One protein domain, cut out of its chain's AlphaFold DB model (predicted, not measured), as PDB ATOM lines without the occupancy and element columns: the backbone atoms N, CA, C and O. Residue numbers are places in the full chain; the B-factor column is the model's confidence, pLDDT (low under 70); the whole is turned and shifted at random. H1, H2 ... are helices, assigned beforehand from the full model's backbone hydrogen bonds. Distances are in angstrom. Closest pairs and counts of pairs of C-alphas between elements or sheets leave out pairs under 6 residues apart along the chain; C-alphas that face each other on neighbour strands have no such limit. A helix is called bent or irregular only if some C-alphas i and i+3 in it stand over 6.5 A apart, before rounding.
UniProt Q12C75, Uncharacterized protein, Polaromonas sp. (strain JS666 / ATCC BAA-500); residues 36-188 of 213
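AT A GLANCE: This is residues 36 to 188 of the 213 residues of an uncharacterized protein of Polaromonas sp. (strain JS666 / ATCC BAA-500) (UniProt Q12C75). Two helical lobes stand end to end along one long helix, H6. At one end H3, H4 and H5 make a small up-and-down group of three, their centres a triangle, with the start of H6 packed on H3 and H5; at the other end H7 folds back beside H6, and the hairpin of H1 and H2 crosses this pair. The printed part has 153 residues with seven named helices, H1 to H7 in order along the chain, and no named strand: the class is all helix. It is only just compact, close to loose, with a radius of gyration of the C-alphas of 17.6 A, and elongated, spanning 54 by 29 by 24 A.

IN THESE COORDINATES: H1, residues 45 to 52, begins with C-alpha 45 at (-2.486, 31.065, -42.912) and is 10.7 A long from first to last C-alpha. H2 is residues 60 to 71, 16.3 A; H3 residues 79 to 89, 15.3 A; H4 residues 97 to 109, 18.0 A; and H5 residues 115 to 130, 23.0 A. H6, residues 137 to 162, is the longest at 37.5 A, from C-alpha 137 at (15.649, 30.851, -17.193). H7, residues 167 to 183, 25.6 A, ends with C-alpha 183 at (4.223, 19.825, -28.673). H7 is irregular: C-alphas 179 and 182 are 7.0 A apart.

HOW THE PARTS SIT: H6 is the hub, touching four other helices. H6 and H7 form a helical hairpin at a shallow tilt of 15 degrees, opposite ways; their closest C-alphas, of Ala 158 and Ala 170, are 4.7 A apart. H2 touches H6 with residues 64 to 69 alone, about perpendicular at 79 degrees, closest at the C-alphas of Val 68 and Ala 150, 5.8 A. H2 also touches H7, about perpendicular at 89 degrees, closest at the C-alphas of Arg 61 and Glu 180, 6.2 A. H1 and H2 form a hairpin, closest at the C-alphas of Ala 47 and Ala 63, 4.7 A. H1 touches H7, closest at the C-alphas of Ala 51 and Val 173, 6.3 A. H5 touches H6 at a steep tilt of 52 degrees, closest at the C-alphas of Ala 124 and Val 141, 5.3 A. H3 touches H6, closest at the C-alphas of Leu 88 and Tyr 138, 5.0 A. H3 and H4 form a hairpin at 12 degrees, closest at the C-alphas of Leu 87 and Leu 101, 7.2 A. H4 and H5 form another at 10 degrees, closest at the C-alphas of Glu 109 and Gln 118, 5.6 A. H2 and H3 are apart. Every O i to N i+4 pair is within hydrogen-bond range in H1 to H6, and 11 of 13 in H7.

THE WHOLE: The two C-alphas farthest apart, of Met 95 and Glu 164, are 55.9 A apart. The printed part has no cut, and no link is long. Its mean pLDDT is 87.5; residues 55 to 57, 91 to 95 and 132 to 134 are under 70.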
ATOM      1  N   HIS A  36      -8.532  30.808 -46.263       91.25
ATOM      2  CA  HIS A  36      -8.854  31.939 -47.135       91.25
ATOM      3  C   HIS A  36      -9.437  33.145 -46.395       91.25
ATOM      4  O   HIS A  36      -9.258  34.251 -46.900       91.25
ATOM      5  N   SER A  37      -9.996  32.961 -45.195       91.06
ATOM      6  CA  SER A  37     -10.480  34.053 -44.330       91.06
ATOM      7  C   SER A  37      -9.352  34.899 -43.736       91.06
ATOM      8  O   SER A  37      -9.572  35.950 -43.137       91.06
ATOM      9  N   LEU A  38      -8.106  34.437 -43.869       91.38
ATOM     10  CA  LEU A  38      -6.926  35.193 -43.479       91.38
ATOM     11  C   LEU A  38      -6.308  35.890 -44.698       91.38
ATOM     12  O   LEU A  38      -6.210  35.279 -45.769       91.38
ATOM     13  N   PRO A  39      -5.779  37.120 -44.545       90.38
ATOM     14  CA  PRO A  39      -5.004  37.776 -45.594       90.38
ATOM     15  C   PRO A  39      -3.883  36.876 -46.122       90.38
ATOM     16  O   PRO A  39      -3.295  36.094 -45.374       90.38
ATOM     17  N   GLN A  40      -3.539  37.001 -47.406       87.56
ATOM     18  CA  GLN A  40      -2.460  36.197 -48.004       87.56
ATOM     19  C   GLN A  40      -1.101  36.416 -47.322       87.56
ATOM     20  O   GLN A  40      -0.282  35.505 -47.281       87.56
ATOM     21  N   THR A  41      -0.881  37.605 -46.759       88.31
ATOM     22  CA  THR A  41       0.320  37.974 -46.001       88.31
ATOM     23  C   THR A  41       0.328  37.439 -44.566       88.31
ATOM     24  O   THR A  41       1.331  37.583 -43.873       88.31
ATOM     25  N   SER A  42      -0.769  36.831 -44.098       89.69
ATOM     26  CA  SER A  42      -0.864  36.326 -42.731       89.69
ATOM     27  C   SER A  42       0.075  35.144 -42.510       89.69
ATOM     28  O   SER A  42      -0.033  34.104 -43.162       89.69
ATOM     29  N   LEU A  43       0.940  35.280 -41.507       92.06
ATOM     30  CA  LEU A  43       1.868  34.239 -41.056       92.06
ATOM     31  C   LEU A  43       1.133  32.988 -40.540       92.06
ATOM     32  O   LEU A  43       1.661  31.880 -40.600       92.06
ATOM     33  N   TRP A  44      -0.115  33.154 -40.097       94.25
ATOM     34  CA  TRP A  44      -0.958  32.102 -39.528       94.25
ATOM     35  C   TRP A  44      -1.723  31.282 -40.568       94.25
ATOM     36  O   TRP A  44      -2.263  30.223 -40.249       94.25
ATOM     37  N   ARG A  45      -1.740  31.724 -41.832       93.44
ATOM     38  CA  ARG A  45      -2.486  31.065 -42.912       93.44
ATOM     39  C   ARG A  45      -2.069  29.607 -43.108       93.44
ATOM     40  O   ARG A  45      -2.923  28.741 -43.284       93.44
ATOM     41  N   ALA A  46      -0.768  29.328 -43.036       90.62
ATOM     42  CA  ALA A  46      -0.241  27.970 -43.146       90.62
ATOM     43  C   ALA A  46      -0.672  27.079 -41.969       90.62
ATOM     44  O   ALA A  46      -0.985  25.910 -42.177       90.62
ATOM     45  N   ALA A  47      -0.735  27.631 -40.753       92.62
ATOM     46  CA  ALA A  47      -1.173  26.894 -39.570       92.62
ATOM     47  C   ALA A  47      -2.669  26.553 -39.643       92.62
ATOM     48  O   ALA A  47      -3.040  25.410 -39.393       92.62
ATOM     49  N   VAL A  48      -3.515  27.491 -40.089       92.50
ATOM     50  CA  VAL A  48      -4.942  27.214 -40.330       92.50
ATOM     51  C   VAL A  48      -5.115  26.152 -41.410       92.50
ATOM     52  O   VAL A  48      -5.859  25.196 -41.207       92.50
ATOM     53  N   LYS A  49      -4.385  26.258 -42.528       91.50
ATOM     54  CA  LYS A  49      -4.430  25.247 -43.594       91.50
ATOM     55  C   LYS A  49      -4.046  23.857 -43.069       91.50
ATOM     56  O   LYS A  49      -4.771  22.901 -43.315       91.50
ATOM     57  N   ALA A  50      -2.958  23.753 -42.304       89.94
ATOM     58  CA  ALA A  50      -2.512  22.491 -41.711       89.94
ATOM     59  C   ALA A  50      -3.492  21.939 -40.659       89.94
ATOM     60  O   ALA A  50      -3.608  20.723 -40.512       89.94
ATOM     61  N   ALA A  51      -4.212  22.808 -39.943       89.25
ATOM     62  CA  ALA A  51      -5.255  22.394 -39.007       89.25
ATOM     63  C   ALA A  51      -6.480  21.816 -39.735       89.25
ATOM     64  O   ALA A  51      -7.075  20.853 -39.241       89.25
ATOM     65  N   CYS A  52      -6.842  22.390 -40.890       87.81
ATOM     66  CA  CYS A  52      -7.971  21.971 -41.732       87.81
ATOM     67  C   CYS A  52      -7.685  20.687 -42.500       87.81
ATOM     68  O   CYS A  52      -8.495  19.764 -42.441       87.81
ATOM     69  N   SER A  53      -6.503  20.591 -43.107       83.62
ATOM     70  CA  SER A  53      -6.127  19.485 -43.987       83.62
ATOM     71  C   SER A  53      -4.816  18.832 -43.518       83.62
ATOM     72  O   SER A  53      -3.739  19.129 -44.057       83.62
ATOM     73  N   PRO A  54      -4.861  17.947 -42.503       74.12
ATOM     74  CA  PRO A  54      -3.678  17.239 -42.027       74.12
ATOM     75  C   PRO A  54      -3.029  16.426 -43.155       74.12
ATOM     76  O   PRO A  54      -3.693  15.637 -43.823       74.12
ATOM     77  N   GLY A  55      -1.719  16.597 -43.359       66.62
ATOM     78  CA  GLY A  55      -0.932  15.806 -44.317       66.62
ATOM     79  C   GLY A  55      -0.687  16.451 -45.684       66.62
ATOM     80  O   GLY A  55       0.058  15.881 -46.477       66.62
ATOM     81  N   TRP A  56      -1.246  17.635 -45.959       60.34
ATOM     82  CA  TRP A  56      -1.078  18.283 -47.266       60.34
ATOM     83  C   TRP A  56       0.164  19.186 -47.361       60.34
ATOM     84  O   TRP A  56       0.839  19.167 -48.382       60.34
ATOM     85  N   ASP A  57       0.516  19.924 -46.297       59.97
ATOM     86  CA  ASP A  57       1.608  20.919 -46.312       59.97
ATOM     87  C   ASP A  57       2.392  20.982 -44.983       59.97
ATOM     88  O   ASP A  57       2.437  21.999 -44.285       59.97
ATOM     89  N   GLY A  58       3.062  19.883 -44.633       72.25
ATOM     90  CA  GLY A  58       3.847  19.783 -43.397       72.25
ATOM     91  C   GLY A  58       2.990  19.543 -42.151       72.25
ATOM     92  O   GLY A  58       1.793  19.274 -42.235       72.25
ATOM     93  N   THR A  59       3.623  19.576 -40.978       87.00
ATOM     94  CA  THR A  59       2.939  19.327 -39.703       87.00
ATOM     95  C   THR A  59       2.341  20.621 -39.150       87.00
ATOM     96  O   THR A  59       2.946  21.690 -39.259       87.00
ATOM     97  N   LEU A  60       1.169  20.525 -38.510       90.62
ATOM     98  CA  LEU A  60       0.536  21.651 -37.811       90.62
ATOM     99  C   LEU A  60       1.507  22.302 -36.813       90.62
ATOM    100  O   LEU A  60       1.631  23.522 -36.776       90.62
ATOM    101  N   ARG A  61       2.275  21.477 -36.098       91.56
ATOM    102  CA  ARG A  61       3.351  21.896 -35.196       91.56
ATOM    103  C   ARG A  61       4.391  22.811 -35.846       91.56
ATOM    104  O   ARG A  61       4.693  23.868 -35.298       91.56
ATOM    105  N   ASP A  62       4.950  22.424 -36.998       90.62
ATOM    106  CA  ASP A  62       5.950  23.244 -37.706       90.62
ATOM    107  C   ASP A  62       5.331  24.566 -38.178       90.62
ATOM    108  O   ASP A  62       5.948  25.623 -38.054       90.62
ATOM    109  N   ALA A  63       4.088  24.523 -38.666       91.69
ATOM    110  CA  ALA A  63       3.375  25.717 -39.102       91.69
ATOM    111  C   ALA A  63       3.095  26.691 -37.942       91.69
ATOM    112  O   ALA A  63       3.341  27.888 -38.101       91.69
ATOM    113  N   ILE A  64       2.652  26.194 -36.780       93.69
ATOM    114  CA  ILE A  64       2.460  26.998 -35.561       93.69
ATOM    115  C   ILE A  64       3.795  27.589 -35.108       93.69
ATOM    116  O   ILE A  64       3.902  28.804 -34.988       93.69
ATOM    117  N   THR A  65       4.828  26.757 -34.940       92.75
ATOM    118  CA  THR A  65       6.153  27.200 -34.465       92.75
ATOM    119  C   THR A  65       6.690  28.343 -35.328       92.75
ATOM    120  O   THR A  65       7.132  29.369 -34.818       92.75
ATOM    121  N   ARG A  66       6.594  28.219 -36.656       91.88
ATOM    122  CA  ARG A  66       7.028  29.275 -37.582       91.88
ATOM    123  C   ARG A  66       6.179  30.531 -37.503       91.88
ATOM    124  O   ARG A  66       6.745  31.618 -37.538       91.88
ATOM    125  N   ALA A  67       4.857  30.399 -37.428       92.94
ATOM    126  CA  ALA A  67       3.966  31.552 -37.337       92.94
ATOM    127  C   ALA A  67       4.221  32.349 -36.049       92.94
ATOM    128  O   ALA A  67       4.313  33.575 -36.096       92.94
ATOM    129  N   VAL A  68       4.422  31.654 -34.927       92.75
ATOM    130  CA  VAL A  68       4.761  32.240 -33.623       92.75
ATOM    131  C   VAL A  68       6.084  33.001 -33.693       92.75
ATOM    132  O   VAL A  68       6.114  34.199 -33.429       92.75
ATOM    133  N   TRP A  69       7.158  32.350 -34.147       90.38
ATOM    134  CA  TRP A  69       8.475  32.988 -34.245       90.38
ATOM    135  C   TRP A  69       8.502  34.169 -35.219       90.38
ATOM    136  O   TRP A  69       9.096  35.200 -34.917       90.38
ATOM    137  N   ALA A  70       7.832  34.053 -36.368       89.19
ATOM    138  CA  ALA A  70       7.773  35.134 -37.348       89.19
ATOM    139  C   ALA A  70       6.913  36.316 -36.871       89.19
ATOM    140  O   ALA A  70       7.218  37.458 -37.201       89.19
ATOM    141  N   SER A  71       5.846  36.063 -36.106       85.69
ATOM    142  CA  SER A  71       4.988  37.128 -35.569       85.69
ATOM    143  C   SER A  71       5.565  37.789 -34.314       85.69
ATOM    144  O   SER A  71       5.253  38.948 -34.067       85.69
ATOM    145  N   GLY A  72       6.437  37.102 -33.571       76.75
ATOM    146  CA  GLY A  72       7.196  37.666 -32.446       76.75
ATOM    147  C   GLY A  72       8.476  38.419 -32.841       76.75
ATOM    148  O   GLY A  72       9.191  38.890 -31.967       76.75
ATOM    149  N   ALA A  73       8.788  38.541 -34.137       71.38
ATOM    150  CA  ALA A  73      10.088  38.998 -34.643       71.38
ATOM    151  C   ALA A  73      10.450  40.474 -34.446       71.38
ATOM    152  O   ALA A  73      11.553  40.860 -34.816       71.38
ATOM    153  N   ALA A  74       9.573  41.296 -33.872       77.56
ATOM    154  CA  ALA A  74       9.812  42.737 -33.778       77.56
ATOM    155  C   ALA A  74      11.042  43.103 -32.924       77.56
ATOM    156  O   ALA A  74      11.743  44.060 -33.246       77.56
ATOM    157  N   TRP A  75      11.328  42.327 -31.876       80.25
ATOM    158  CA  TRP A  75      12.446  42.566 -30.956       80.25
ATOM    159  C   TRP A  75      13.472  41.424 -30.924       80.25
ATOM    160  O   TRP A  75      14.486  41.546 -30.231       80.25
ATOM    161  N   TRP A  76      13.262  40.350 -31.693       81.88
ATOM    162  CA  TRP A  76      14.272  39.303 -31.880       81.88
ATOM    163  C   TRP A  76      15.541  39.882 -32.517       81.88
ATOM    164  O   TRP A  76      15.471  40.787 -33.347       81.88
ATOM    165  N   ASP A  77      16.704  39.373 -32.108       82.00
ATOM    166  CA  ASP A  77      18.028  39.795 -32.591       82.00
ATOM    167  C   ASP A  77      18.362  41.290 -32.373       82.00
ATOM    168  O   ASP A  77      19.304  41.824 -32.965       82.00
ATOM    169  N   THR A  78      17.620  41.984 -31.504       89.50
ATOM    170  CA  THR A  78      17.907  43.376 -31.127       89.50
ATOM    171  C   THR A  78      18.900  43.458 -29.968       89.50
ATOM    172  O   THR A  78      19.093  42.503 -29.219       89.50
ATOM    173  N   ALA A  79      19.507  44.635 -29.763       91.69
ATOM    174  CA  ALA A  79      20.340  44.888 -28.582       91.69
ATOM    175  C   ALA A  79      19.570  44.642 -27.270       91.69
ATOM    176  O   ALA A  79      20.125  44.106 -26.317       91.69
ATOM    177  N   TRP A  80      18.270  44.956 -27.261       93.12
ATOM    178  CA  TRP A  80      17.394  44.717 -26.118       93.12
ATOM    179  C   TRP A  80      17.273  43.220 -25.785       93.12
ATOM    180  O   TRP A  80      17.405  42.828 -24.627       93.12
ATOM    181  N   GLU A  81      17.095  42.361 -26.794       91.94
ATOM    182  CA  GLU A  81      17.050  40.904 -26.601       91.94
ATOM    183  C   GLU A  81      18.386  40.351 -26.100       91.94
ATOM    184  O   GLU A  81      18.407  39.502 -25.209       91.94
ATOM    185  N   GLN A  82      19.506  40.863 -26.614       92.19
ATOM    186  CA  GLN A  82      20.836  40.449 -26.166       92.19
ATOM    187  C   GLN A  82      21.068  40.799 -24.691       92.19
ATOM    188  O   GLN A  82      21.624  39.986 -23.946       92.19
ATOM    189  N   GLU A  83      20.608  41.974 -24.251       92.38
ATOM    190  CA  GLU A  83      20.632  42.380 -22.843       92.38
ATOM    191  C   GLU A  83      19.741  41.481 -21.979       92.38
ATOM    192  O   GLU A  83      20.197  40.990 -20.941       92.38
ATOM    193  N   LEU A  84      18.514  41.180 -22.428       91.81
ATOM    194  CA  LEU A  84      17.619  40.228 -21.758       91.81
ATOM    195  C   LEU A  84      18.286  38.857 -21.601       91.81
ATOM    196  O   LEU A  84      18.263  38.252 -20.525       91.81
ATOM    197  N   ARG A  85      18.896  38.359 -22.676       91.69
ATOM    198  CA  ARG A  85      19.574  37.068 -22.703       91.69
ATOM    199  C   ARG A  85      20.764  37.043 -21.760       91.69
ATOM    200  O   ARG A  85      20.912  36.079 -21.012       91.69
ATOM    201  N   ALA A  86      21.600  38.078 -21.765       89.44
ATOM    202  CA  ALA A  86      22.732  38.184 -20.848       89.44
ATOM    203  C   ALA A  86      22.260  38.179 -19.386       89.44
ATOM    204  O   ALA A  86      22.789  37.429 -18.567       89.44
ATOM    205  N   LEU A  87      21.207  38.942 -19.088       89.56
ATOM    206  CA  LEU A  87      20.604  39.041 -17.762       89.56
ATOM    207  C   LEU A  87      20.058  37.693 -17.267       89.56
ATOM    208  O   LEU A  87      20.338  37.298 -16.139       89.56
ATOM    209  N   LEU A  88      19.328  36.959 -18.111       88.12
ATOM    210  CA  LEU A  88      18.694  35.685 -17.740       88.12
ATOM    211  C   LEU A  88      19.625  34.466 -17.835       88.12
ATOM    212  O   LEU A  88      19.251  33.369 -17.420       88.12
ATOM    213  N   THR A  89      20.826  34.622 -18.397       86.19
ATOM    214  CA  THR A  89      21.847  33.557 -18.449       86.19
ATOM    215  C   THR A  89      22.973  33.749 -17.436       86.19
ATOM    216  O   THR A  89      23.749  32.814 -17.210       86.19
ATOM    217  N   ALA A  90      23.060  34.920 -16.798       74.25
ATOM    218  CA  ALA A  90      24.012  35.184 -15.729       74.25
ATOM    219  C   ALA A  90      23.766  34.238 -14.538       74.25
ATOM    220  O   ALA A  90      22.664  34.142 -14.006       74.25
ATOM    221  N   LYS A  91      24.814  33.527 -14.104       60.75
ATOM    222  CA  LYS A  91      24.760  32.513 -13.030       60.75
ATOM    223  C   LYS A  91      24.825  33.096 -11.609       60.75
ATOM    224  O   LYS A  91      25.244  32.405 -10.683       60.75
ATOM    225  N   GLU A  92      24.439  34.349 -11.410       59.00
ATOM    226  CA  GLU A  92      24.511  34.995 -10.095       59.00
ATOM    227  C   GLU A  92      23.203  34.812  -9.313       59.00
ATOM    228  O   GLU A  92      22.481  35.764  -9.036       59.00
ATOM    229  N   PHE A  93      22.905  33.568  -8.933       61.31
ATOM    230  CA  PHE A  93      21.904  33.268  -7.903       61.31
ATOM    231  C   PHE A  93      22.585  33.183  -6.533       61.31
ATOM    232  O   PHE A  93      22.656  32.117  -5.924       61.31
ATOM    233  N   ASP A  94      23.160  34.289  -6.062       62.75
ATOM    234  CA  ASP A  94      23.494  34.407  -4.639       62.75
ATOM    235  C   ASP A  94      22.267  34.877  -3.833       62.75
ATOM    236  O   ASP A  94      21.191  35.091  -4.394       62.75
ATOM    237  N   MET A  95      22.399  35.037  -2.509       61.66
ATOM    238  CA  MET A  95      21.276  35.421  -1.633       61.66
ATOM    239  C   MET A  95      20.618  36.767  -2.001       61.66
ATOM    240  O   MET A  95      19.508  37.028  -1.553       61.66
ATOM    241  N   PHE A  96      21.266  37.597  -2.828       73.06
ATOM    242  CA  PHE A  96      20.729  38.862  -3.349       73.06
ATOM    243  C   PHE A  96      20.566  38.844  -4.879       73.06
ATOM    244  O   PHE A  96      20.343  39.884  -5.506       73.06
ATOM    245  N   GLY A  97      20.725  37.676  -5.504       77.06
ATOM    246  CA  GLY A  97      20.685  37.494  -6.950       77.06
ATOM    247  C   GLY A  97      19.309  37.819  -7.510       77.06
ATOM    248  O   GLY A  97      19.202  38.560  -8.482       77.06
ATOM    249  N   GLN A  98      18.252  37.370  -6.828       80.69
ATOM    250  CA  GLN A  98      16.872  37.622  -7.240       80.69
ATOM    251  C   GLN A  98      16.520  39.120  -7.228       80.69
ATOM    252  O   GLN A  98      16.064  39.640  -8.241       80.69
ATOM    253  N   GLU A  99      16.800  39.847  -6.141       83.12
ATOM    254  CA  GLU A  99      16.508  41.290  -6.059       83.12
ATOM    255  C   GLU A  99      17.280  42.102  -7.116       83.12
ATOM    256  O   GLU A  99      16.768  43.072  -7.689       83.12
ATOM    257  N   ARG A 100      18.532  41.715  -7.401       85.12
ATOM    258  CA  ARG A 100      19.339  42.346  -8.456       85.12
ATOM    259  C   ARG A 100      18.807  42.030  -9.848       85.12
ATOM    260  O   ARG A 100      18.786  42.932 -10.690       85.12
ATOM    261  N   LEU A 101      18.371  40.795 -10.076       86.12
ATOM    262  CA  LEU A 101      17.758  40.358 -11.326       86.12
ATOM    263  C   LEU A 101      16.455  41.121 -11.584       86.12
ATOM    264  O   LEU A 101      16.296  41.708 -12.650       86.12
ATOM    265  N   GLU A 102      15.580  41.219 -10.582       87.25
ATOM    266  CA  GLU A 102      14.328  41.980 -10.646       87.25
ATOM    267  C   GLU A 102      14.574  43.464 -10.932       87.25
ATOM    268  O   GLU A 102      13.971  44.037 -11.842       87.25
ATOM    269  N   ARG A 103      15.518  44.100 -10.224       89.25
ATOM    270  CA  ARG A 103      15.878  45.505 -10.480       89.25
ATOM    271  C   ARG A 103      16.419  45.708 -11.894       89.25
ATOM    272  O   ARG A 103      16.173  46.751 -12.501       89.25
ATOM    273  N   SER A 104      17.184  44.749 -12.402       90.44
ATOM    274  CA  SER A 104      17.751  44.817 -13.748       90.44
ATOM    275  C   SER A 104      16.676  44.597 -14.817       90.44
ATOM    276  O   SER A 104      16.672  45.318 -15.811       90.44
ATOM    277  N   LEU A 105      15.699  43.717 -14.566       91.69
ATOM    278  CA  LEU A 105      14.516  43.565 -15.417       91.69
ATOM    279  C   LEU A 105      13.684  44.843 -15.481       91.69
ATOM    280  O   LEU A 105      13.297  45.235 -16.570       91.69
ATOM    281  N   VAL A 106      13.461  45.532 -14.358       93.19
ATOM    282  CA  VAL A 106      12.741  46.822 -14.358       93.19
ATOM    283  C   VAL A 106      13.474  47.868 -15.204       93.19
ATOM    284  O   VAL A 106      12.851  48.644 -15.924       93.19
ATOM    285  N   LYS A 107      14.811  47.903 -15.153       93.00
ATOM    286  CA  LYS A 107      15.596  48.810 -16.007       93.00
ATOM    287  C   LYS A 107      15.444  48.476 -17.489       93.00
ATOM    288  O   LYS A 107      15.277  49.396 -18.281       93.00
ATOM    289  N   LEU A 108      15.489  47.192 -17.832       93.25
ATOM    290  CA  LEU A 108      15.336  46.703 -19.201       93.25
ATOM    291  C   LEU A 108      13.909  46.912 -19.734       93.25
ATOM    292  O   LEU A 108      13.711  47.270 -20.891       93.25
ATOM    293  N   GLU A 109      12.903  46.754 -18.879       93.44
ATOM    294  CA  GLU A 109      11.504  47.014 -19.215       93.44
ATOM    295  C   GLU A 109      11.291  48.478 -19.630       93.44
ATOM    296  O   GLU A 109      10.607  48.744 -20.619       93.44
ATOM    297  N   ASN A 110      11.948  49.425 -18.949       93.25
ATOM    298  CA  ASN A 110      11.890  50.854 -19.284       93.25
ATOM    299  C   ASN A 110      12.518  51.197 -20.646       93.25
ATOM    300  O   ASN A 110      12.272  52.284 -21.169       93.25
ATOM    301  N   THR A 111      13.329  50.305 -21.216       93.44
ATOM    302  CA  THR A 111      13.930  50.456 -22.551       93.44
ATOM    303  C   THR A 111      13.277  49.550 -23.596       93.44
ATOM    304  O   THR A 111      13.795  49.430 -24.706       93.44
ATOM    305  N   SER A 112      12.136  48.927 -23.268       91.00
ATOM    306  CA  SER A 112      11.422  48.027 -24.180       91.00
ATOM    307  C   SER A 112      11.008  48.736 -25.474       91.00
ATOM    308  O   SER A 112      10.397  49.806 -25.409       91.00
ATOM    309  N   PRO A 113      11.275  48.142 -26.652       89.19
ATOM    310  CA  PRO A 113      10.924  48.739 -27.941       89.19
ATOM    311  C   PRO A 113       9.416  48.743 -28.223       89.19
ATOM    312  O   PRO A 113       8.933  49.602 -28.957       89.19
ATOM    313  N   ASP A 114       8.670  47.787 -27.660       88.56
ATOM    314  CA  ASP A 114       7.230  47.645 -27.861       88.56
ATOM    315  C   ASP A 114       6.538  46.935 -26.681       88.56
ATOM    316  O   ASP A 114       7.173  46.474 -25.729       88.56
ATOM    317  N   HIS A 115       5.208  46.844 -26.752       88.12
ATOM    318  CA  HIS A 115       4.387  46.178 -25.738       88.12
ATOM    319  C   HIS A 115       4.659  44.675 -25.606       88.12
ATOM    320  O   HIS A 115       4.461  44.111 -24.532       88.12
ATOM    321  N   SER A 116       5.102  44.004 -26.671       86.44
ATOM    322  CA  SER A 116       5.407  42.575 -26.595       86.44
ATOM    323  C   SER A 116       6.699  42.333 -25.812       86.44
ATOM    324  O   SER A 116       6.734  41.436 -24.973       86.44
ATOM    325  N   ALA A 117       7.706  43.194 -25.981       88.88
ATOM    326  CA  ALA A 117       8.928  43.180 -25.182       88.88
ATOM    327  C   ALA A 117       8.648  43.488 -23.698       88.88
ATOM    328  O   ALA A 117       9.161  42.795 -22.819       88.88
ATOM    329  N   GLN A 118       7.750  44.437 -23.400       90.56
ATOM    330  CA  GLN A 118       7.290  44.683 -22.021       90.56
ATOM    331  C   GLN A 118       6.659  43.426 -21.403       90.56
ATOM    332  O   GLN A 118       7.006  43.026 -20.290       90.56
ATOM    333  N   ARG A 119       5.789  42.742 -22.154       90.19
ATOM    334  CA  ARG A 119       5.144  41.504 -21.695       90.19
ATOM    335  C   ARG A 119       6.147  40.380 -21.433       90.19
ATOM    336  O   ARG A 119       5.957  39.591 -20.512       90.19
ATOM    337  N   VAL A 120       7.247  40.318 -22.183       91.94
ATOM    338  CA  VAL A 120       8.341  39.371 -21.906       91.94
ATOM    339  C   VAL A 120       8.972  39.648 -20.541       91.94
ATOM    340  O   VAL A 120       9.241  38.701 -19.807       91.94
ATOM    341  N   CYS A 121       9.157  40.914 -20.145       92.31
ATOM    342  CA  CYS A 121       9.638  41.262 -18.801       92.31
ATOM    343  C   CYS A 121       8.646  40.863 -17.696       92.31
ATOM    344  O   CYS A 121       9.063  40.386 -16.638       92.31
ATOM    345  N   GLU A 122       7.340  41.013 -17.923       92.44
ATOM    346  CA  GLU A 122       6.303  40.534 -16.996       92.44
ATOM    347  C   GLU A 122       6.362  39.015 -16.813       92.44
ATOM    348  O   GLU A 122       6.385  38.521 -15.682       92.44
ATOM    349  N   ILE A 123       6.468  38.279 -17.919       91.88
ATOM    350  CA  ILE A 123       6.605  36.821 -17.914       91.88
ATOM    351  C   ILE A 123       7.920  36.412 -17.252       91.88
ATOM    352  O   ILE A 123       7.931  35.476 -16.457       91.88
ATOM    353  N   ALA A 124       9.012  37.141 -17.493       90.69
ATOM    354  CA  ALA A 124      10.291  36.897 -16.838       90.69
ATOM    355  C   ALA A 124      10.173  36.970 -15.314       90.69
ATOM    356  O   ALA A 124      10.640  36.065 -14.626       90.69
ATOM    357  N   ARG A 125       9.485  37.991 -14.783       90.19
ATOM    358  CA  ARG A 125       9.210  38.103 -13.341       90.19
ATOM    359  C   ARG A 125       8.406  36.914 -12.821       90.19
ATOM    360  O   ARG A 125       8.777  36.329 -11.808       90.19
ATOM    361  N   ALA A 126       7.343  36.527 -13.526       89.81
ATOM    362  CA  ALA A 126       6.522  35.381 -13.136       89.81
ATOM    363  C   ALA A 126       7.318  34.065 -13.140       89.81
ATOM    364  O   ALA A 126       7.160  33.252 -12.230       89.81
ATOM    365  N   VAL A 127       8.198  33.863 -14.125       88.88
ATOM    366  CA  VAL A 127       9.070  32.686 -14.197       88.88
ATOM    367  C   VAL A 127      10.080  32.697 -13.054       88.88
ATOM    368  O   VAL A 127      10.196  31.690 -12.373       88.88
ATOM    369  N   ILE A 128      10.752  33.821 -12.784       86.00
ATOM    370  CA  ILE A 128      11.746  33.938 -11.700       86.00
ATOM    371  C   ILE A 128      11.141  33.589 -10.336       86.00
ATOM    372  O   ILE A 128      11.766  32.863  -9.569       86.00
ATOM    373  N   LEU A 129       9.916  34.046 -10.053       84.50
ATOM    374  CA  LEU A 129       9.221  33.748  -8.795       84.50
ATOM    375  C   LEU A 129       8.904  32.256  -8.611       84.50
ATOM    376  O   LEU A 129       8.804  31.789  -7.480       84.50
ATOM    377  N   ASN A 130       8.738  31.522  -9.713       83.56
ATOM    378  CA  ASN A 130       8.377  30.104  -9.714       83.56
ATOM    379  C   ASN A 130       9.544  29.189 -10.125       83.56
ATOM    380  O   ASN A 130       9.357  27.980 -10.258       83.56
ATOM    381  N   ALA A 131      10.728  29.749 -10.383       72.75
ATOM    382  CA  ALA A 131      11.818  29.016 -11.002       72.75
ATOM    383  C   ALA A 131      12.496  28.061 -10.019       72.75
ATOM    384  O   ALA A 131      12.906  28.438  -8.921       72.75
ATOM    385  N   GLU A 132      12.710  26.828 -10.472       69.62
ATOM    386  CA  GLU A 132      13.649  25.919  -9.829       69.62
ATOM    387  C   GLU A 132      15.097  26.289 -10.213       69.62
ATOM    388  O   GLU A 132      15.371  26.611 -11.374       69.62
ATOM    389  N   PRO A 133      16.063  26.190  -9.282       62.78
ATOM    390  CA  PRO A 133      17.424  26.721  -9.441       62.78
ATOM    391  C   PRO A 133      18.294  26.045 -10.522       62.78
ATOM    392  O   PRO A 133      19.447  26.428 -10.711       62.78
ATOM    393  N   SER A 134      17.792  25.026 -11.226       61.66
ATOM    394  CA  SER A 134      18.561  24.206 -12.176       61.66
ATOM    395  C   SER A 134      18.250  24.477 -13.654       61.66
ATOM    396  O   SER A 134      18.964  23.970 -14.526       61.66
ATOM    397  N   LEU A 135      17.214  25.264 -13.964       71.94
ATOM    398  CA  LEU A 135      16.737  25.460 -15.334       71.94
ATOM    399  C   LEU A 135      17.296  26.725 -15.996       71.94
ATOM    400  O   LEU A 135      17.592  27.734 -15.362       71.94
ATOM    401  N   ASN A 136      17.439  26.667 -17.323       85.31
ATOM    402  CA  ASN A 136      17.825  27.817 -18.133       85.31
ATOM    403  C   ASN A 136      16.657  28.817 -18.184       85.31
ATOM    404  O   ASN A 136      15.748  28.651 -19.002       85.31
ATOM    405  N   LEU A 137      16.697  29.833 -17.313       87.62
ATOM    406  CA  LEU A 137      15.649  30.851 -17.193       87.62
ATOM    407  C   LEU A 137      15.308  31.490 -18.535       87.62
ATOM    408  O   LEU A 137      14.139  31.590 -18.878       87.62
ATOM    409  N   TYR A 138      16.314  31.875 -19.322       89.44
ATOM    410  CA  TYR A 138      16.080  32.500 -20.622       89.44
ATOM    411  C   TYR A 138      15.207  31.620 -21.528       89.44
ATOM    412  O   TYR A 138      14.207  32.089 -22.065       89.44
ATOM    413  N   LYS A 139      15.526  30.321 -21.645       89.31
ATOM    414  CA  LYS A 139      14.725  29.394 -22.464       89.31
ATOM    415  C   LYS A 139      13.289  29.253 -21.956       89.31
ATOM    416  O   LYS A 139      12.385  29.136 -22.780       89.31
ATOM    417  N   GLN A 140      13.079  29.262 -20.639       89.31
ATOM    418  CA  GLN A 140      11.738  29.209 -20.047       89.31
ATOM    419  C   GLN A 140      10.948  30.483 -20.329       89.31
ATOM    420  O   GLN A 140       9.820  30.404 -20.797       89.31
ATOM    421  N   VAL A 141      11.557  31.651 -20.110       91.00
ATOM    422  CA  VAL A 141      10.924  32.949 -20.364       91.00
ATOM    423  C   VAL A 141      10.524  33.078 -21.828       91.00
ATOM    424  O   VAL A 141       9.378  33.418 -22.109       91.00
ATOM    425  N   ILE A 142      11.427  32.755 -22.758       91.00
ATOM    426  CA  ILE A 142      11.122  32.804 -24.192       91.00
ATOM    427  C   ILE A 142      10.017  31.814 -24.557       91.00
ATOM    428  O   ILE A 142       9.085  32.187 -25.266       91.00
ATOM    429  N   HIS A 143      10.085  30.581 -24.049       91.31
ATOM    430  CA  HIS A 143       9.038  29.593 -24.287       91.31
ATOM    431  C   HIS A 143       7.673  30.106 -23.819       91.31
ATOM    432  O   HIS A 143       6.740  30.153 -24.614       91.31
ATOM    433  N   SER A 144       7.563  30.543 -22.562       91.31
ATOM    434  CA  SER A 144       6.310  31.035 -21.980       91.31
ATOM    435  C   SER A 144       5.792  32.300 -22.669       91.31
ATOM    436  O   SER A 144       4.583  32.447 -22.856       91.31
ATOM    437  N   ALA A 145       6.684  33.201 -23.090       91.69
ATOM    438  CA  ALA A 145       6.315  34.397 -23.842       91.69
ATOM    439  C   ALA A 145       5.745  34.060 -25.220       91.69
ATOM    440  O   ALA A 145       4.688  34.570 -25.593       91.69
ATOM    441  N   LEU A 146       6.408  33.168 -25.955       91.62
ATOM    442  CA  LEU A 146       5.949  32.730 -27.269       91.62
ATOM    443  C   LEU A 146       4.679  31.881 -27.194       91.62
ATOM    444  O   LEU A 146       3.831  31.994 -28.075       91.62
ATOM    445  N   GLU A 147       4.524  31.071 -26.150       93.06
ATOM    446  CA  GLU A 147       3.311  30.294 -25.886       93.06
ATOM    447  C   GLU A 147       2.113  31.217 -25.637       93.06
ATOM    448  O   GLU A 147       1.106  31.121 -26.336       93.06
ATOM    449  N   THR A 148       2.265  32.191 -24.737       92.31
ATOM    450  CA  THR A 148       1.230  33.195 -24.448       92.31
ATOM    451  C   THR A 148       0.866  34.006 -25.699       92.31
ATOM    452  O   THR A 148      -0.308  34.222 -26.002       92.31
ATOM    453  N   HIS A 149       1.870  34.424 -26.477       91.56
ATOM    454  CA  HIS A 149       1.660  35.123 -27.749       91.56
ATOM    455  C   HIS A 149       0.930  34.256 -28.786       91.56
ATOM    456  O   HIS A 149       0.074  34.750 -29.526       91.56
ATOM    457  N   ALA A 150       1.233  32.956 -28.838       93.12
ATOM    458  CA  ALA A 150       0.543  32.012 -29.709       93.12
ATOM    459  C   ALA A 150      -0.943  31.912 -29.351       93.12
ATOM    460  O   ALA A 150      -1.783  31.965 -30.250       93.12
ATOM    461  N   GLU A 151      -1.270  31.813 -28.062       94.12
ATOM    462  CA  GLU A 151      -2.655  31.748 -27.590       94.12
ATOM    463  C   GLU A 151      -3.459  32.991 -27.976       94.12
ATOM    464  O   GLU A 151      -4.563  32.857 -28.514       94.12
ATOM    465  N   ASP A 152      -2.889  34.184 -27.794       92.50
ATOM    466  CA  ASP A 152      -3.524  35.431 -28.225       92.50
ATOM    467  C   ASP A 152      -3.744  35.442 -29.741       92.50
ATOM    468  O   ASP A 152      -4.817  35.810 -30.228       92.50
ATOM    469  N   CYS A 153      -2.754  34.995 -30.515       93.06
ATOM    470  CA  CYS A 153      -2.885  34.899 -31.963       93.06
ATOM    471  C   CYS A 153      -3.954  33.886 -32.391       93.06
ATOM    472  O   CYS A 153      -4.663  34.138 -33.367       93.06
ATOM    473  N   PHE A 154      -4.110  32.764 -31.682       95.19
ATOM    474  CA  PHE A 154      -5.175  31.797 -31.961       95.19
ATOM    475  C   PHE A 154      -6.554  32.427 -31.783       95.19
ATOM    476  O   PHE A 154      -7.441  32.172 -32.596       95.19
ATOM    477  N   GLU A 155      -6.731  33.273 -30.766       95.50
ATOM    478  CA  GLU A 155      -7.984  34.004 -30.566       95.50
ATOM    479  C   GLU A 155      -8.259  34.993 -31.697       95.50
ATOM    480  O   GLU A 155      -9.366  35.027 -32.232       95.50
ATOM    481  N   HIS A 156      -7.238  35.728 -32.142       93.19
ATOM    482  CA  HIS A 156      -7.370  36.627 -33.289       93.19
ATOM    483  C   HIS A 156      -7.709  35.870 -34.580       93.19
ATOM    484  O   HIS A 156      -8.559  36.311 -35.354       93.19
ATOM    485  N   VAL A 157      -7.068  34.723 -34.820       94.81
ATOM    486  CA  VAL A 157      -7.349  33.861 -35.977       94.81
ATOM    487  C   VAL A 157      -8.772  33.310 -35.911       94.81
ATOM    488  O   VAL A 157      -9.492  33.378 -36.907       94.81
ATOM    489  N   ALA A 158      -9.201  32.812 -34.752       94.19
ATOM    490  CA  ALA A 158     -10.548  32.289 -34.560       94.19
ATOM    491  C   ALA A 158     -11.609  33.377 -34.784       94.19
ATOM    492  O   ALA A 158     -12.542  33.151 -35.549       94.19
ATOM    493  N   ALA A 159     -11.421  34.574 -34.219       94.19
ATOM    494  CA  ALA A 159     -12.323  35.708 -34.421       94.19
ATOM    495  C   ALA A 159     -12.420  36.128 -35.899       94.19
ATOM    496  O   ALA A 159     -13.487  36.507 -36.377       94.19
ATOM    497  N   ARG A 160     -11.315  36.037 -36.655       94.19
ATOM    498  CA  ARG A 160     -11.323  36.303 -38.103       94.19
ATOM    499  C   ARG A 160     -12.094  35.255 -38.892       94.19
ATOM    500  O   ARG A 160     -12.833  35.625 -39.793       94.19
ATOM    501  N   ILE A 161     -11.946  33.979 -38.549       93.50
ATOM    502  CA  ILE A 161     -12.712  32.900 -39.184       93.50
ATOM    503  C   ILE A 161     -14.203  33.057 -38.859       93.50
ATOM    504  O   ILE A 161     -15.033  32.954 -39.755       93.50
ATOM    505  N   GLU A 162     -14.547  33.364 -37.607       93.44
ATOM    506  CA  GLU A 162     -15.931  33.555 -37.152       93.44
ATOM    507  C   GLU A 162     -16.649  34.724 -37.851       93.44
ATOM    508  O   GLU A 162     -17.867  34.697 -38.010       93.44
ATOM    509  N   ALA A 163     -15.907  35.725 -38.334       93.44
ATOM    510  CA  ALA A 163     -16.483  36.829 -39.101       93.44
ATOM    511  C   ALA A 163     -17.078  36.390 -40.456       93.44
ATOM    512  O   ALA A 163     -17.963  37.067 -40.981       93.44
ATOM    513  N   GLU A 164     -16.603  35.279 -41.027       92.69
ATOM    514  CA  GLU A 164     -16.997  34.790 -42.360       92.69
ATOM    515  C   GLU A 164     -17.643  33.396 -42.324       92.69
ATOM    516  O   GLU A 164     -18.336  32.993 -43.261       92.69
ATOM    517  N   HIS A 165     -17.434  32.651 -41.238       91.31
ATOM    518  CA  HIS A 165     -17.816  31.254 -41.097       91.31
ATOM    519  C   HIS A 165     -18.538  30.985 -39.772       91.31
ATOM    520  O   HIS A 165     -18.372  31.725 -38.806       91.31
ATOM    521  N   PRO A 166     -19.321  29.895 -39.677       91.12
ATOM    522  CA  PRO A 166     -19.986  29.529 -38.432       91.12
ATOM    523  C   PRO A 166     -19.009  29.336 -37.262       91.12
ATOM    524  O   PRO A 166     -17.954  28.717 -37.419       91.12
ATOM    525  N   GLU A 167     -19.428  29.748 -36.065       91.19
ATOM    526  CA  GLU A 167     -18.633  29.696 -34.826       91.19
ATOM    527  C   GLU A 167     -18.004  28.315 -34.555       91.19
ATOM    528  O   GLU A 167     -16.876  28.215 -34.072       91.19
ATOM    529  N   TYR A 168     -18.696  27.221 -34.902       91.38
ATOM    530  CA  TYR A 168     -18.175  25.870 -34.677       91.38
ATOM    531  C   TYR A 168     -16.860  25.603 -35.431       91.38
ATOM    532  O   TYR A 168     -16.012  24.872 -34.923       91.38
ATOM    533  N   GLN A 169     -16.665  26.208 -36.611       90.06
ATOM    534  CA  GLN A 169     -15.447  26.046 -37.412       90.06
ATOM    535  C   GLN A 169     -14.279  26.797 -36.771       90.06
ATOM    536  O   GLN A 169     -13.205  26.225 -36.586       90.06
ATOM    537  N   ALA A 170     -14.510  28.041 -36.344       92.06
ATOM    538  CA  ALA A 170     -13.529  28.824 -35.596       92.06
ATOM    539  C   ALA A 170     -13.131  28.128 -34.282       92.06
ATOM    540  O   ALA A 170     -11.946  28.029 -33.952       92.06
ATOM    541  N   ARG A 171     -14.113  27.572 -33.561       93.19
ATOM    542  CA  ARG A 171     -13.894  26.814 -32.322       93.19
ATOM    543  C   ARG A 171     -13.047  25.564 -32.553       93.19
ATOM    544  O   ARG A 171     -12.162  25.286 -31.746       93.19
ATOM    545  N   GLU A 172     -13.296  24.825 -33.628       92.25
ATOM    546  CA  GLU A 172     -12.538  23.612 -33.947       92.25
ATOM    547  C   GLU A 172     -11.089  23.929 -34.344       92.25
ATOM    548  O   GLU A 172     -10.168  23.273 -33.850       92.25
ATOM    549  N   VAL A 173     -10.858  24.982 -35.140       92.31
ATOM    550  CA  VAL A 173      -9.499  25.465 -35.453       92.31
ATOM    551  C   VAL A 173      -8.766  25.863 -34.170       92.31
ATOM    552  O   VAL A 173      -7.668  25.360 -33.916       92.31
ATOM    553  N   ARG A 174      -9.395  26.681 -33.313       94.06
ATOM    554  CA  ARG A 174      -8.851  27.081 -32.003       94.06
ATOM    555  C   ARG A 174      -8.488  25.859 -31.153       94.06
ATOM    556  O   ARG A 174      -7.392  25.798 -30.599       94.06
ATOM    557  N   ARG A 175      -9.385  24.868 -31.073       94.62
ATOM    558  CA  ARG A 175      -9.183  23.628 -30.305       94.62
ATOM    559  C   ARG A 175      -7.976  22.842 -30.808       94.62
ATOM    560  O   ARG A 175      -7.152  22.435 -29.995       94.62
ATOM    561  N   ARG A 176      -7.855  22.636 -32.123       92.75
ATOM    562  CA  ARG A 176      -6.735  21.883 -32.716       92.75
ATOM    563  C   ARG A 176      -5.402  22.595 -32.533       92.75
ATOM    564  O   ARG A 176      -4.425  21.952 -32.167       92.75
ATOM    565  N   MET A 177      -5.364  23.909 -32.751       94.00
ATOM    566  CA  MET A 177      -4.137  24.691 -32.577       94.00
ATOM    567  C   MET A 177      -3.670  24.687 -31.116       94.00
ATOM    568  O   MET A 177      -2.495  24.434 -30.863       94.00
ATOM    569  N   ARG A 178      -4.590  24.861 -30.155       95.25
ATOM    570  CA  ARG A 178      -4.286  24.738 -28.718       95.25
ATOM    571  C   ARG A 178      -3.820  23.343 -28.323       95.25
ATOM    572  O   ARG A 178      -2.894  23.224 -27.536       95.25
ATOM    573  N   ALA A 179      -4.436  22.295 -28.868       93.50
ATOM    574  CA  ALA A 179      -4.043  20.922 -28.564       93.50
ATOM    575  C   ALA A 179      -2.618  20.593 -29.049       93.50
ATOM    576  O   ALA A 179      -1.921  19.822 -28.398       93.50
ATOM    577  N   GLU A 180      -2.177  21.184 -30.165       93.62
ATOM    578  CA  GLU A 180      -0.832  20.952 -30.711       93.62
ATOM    579  C   GLU A 180       0.238  21.867 -30.081       93.62
ATOM    580  O   GLU A 180       1.424  21.533 -30.128       93.62
ATOM    581  N   LEU A 181      -0.148  22.997 -29.470       92.94
ATOM    582  CA  LEU A 181       0.778  23.994 -28.913       92.94
ATOM    583  C   LEU A 181       1.818  23.404 -27.935       92.94
ATOM    584  O   LEU A 181       3.001  23.650 -28.166       92.94
ATOM    585  N   PRO A 182       1.466  22.537 -26.957       92.38
ATOM    586  CA  PRO A 182       2.439  21.958 -26.020       92.38
ATOM    587  C   PRO A 182       3.509  21.081 -26.681       92.38
ATOM    588  O   PRO A 182       4.523  20.751 -26.074       92.38
ATOM    589  N   SER A 183       3.277  20.648 -27.921       90.75
ATOM    590  CA  SER A 183       4.223  19.825 -28.673       90.75
ATOM    591  C   SER A 183       5.206  20.646 -29.518       90.75
ATOM    592  O   SER A 183       6.134  20.081 -30.109       90.75
ATOM    593  N   CYS A 184       5.000  21.964 -29.609       89.94
ATOM    594  CA  CYS A 184       5.855  22.883 -30.348       89.94
ATOM    595  C   CYS A 184       7.125  23.187 -29.548       89.94
ATOM    596  O   CYS A 184       7.061  23.554 -28.381       89.94
ATOM    597  N   ASN A 185       8.297  23.089 -30.184       88.94
ATOM    598  CA  ASN A 185       9.529  23.575 -29.567       88.94
ATOM    599  C   ASN A 185       9.637  25.086 -29.799       88.94
ATOM    600  O   ASN A 185      10.113  25.517 -30.849       88.94
ATOM    601  N   LEU A 186       9.163  25.878 -28.837       89.31
ATOM    602  CA  LEU A 186       9.205  27.342 -28.907       89.31
ATOM    603  C   LEU A 186      10.482  27.938 -28.309       89.31
ATOM    604  O   LEU A 186      10.730  29.123 -28.478       89.31
ATOM    605  N   SER A 187      11.322  27.147 -27.641       84.81
ATOM    606  CA  SER A 187      12.548  27.658 -27.017       84.81
ATOM    607  C   SER A 187      13.648  28.013 -28.019       84.81
ATOM    608  O   SER A 187      14.618  28.671 -27.648       84.81
ATOM    609  N   GLU A 188      13.540  27.540 -29.261       85.75
ATOM    610  CA  GLU A 188      14.544  27.737 -30.303       85.75
ATOM    611  C   GLU A 188      13.879  28.090 -31.638       85.75
ATOM    612  O   GLU A 188      12.778  27.604 -31.927       85.75
TER     613      GLU A 188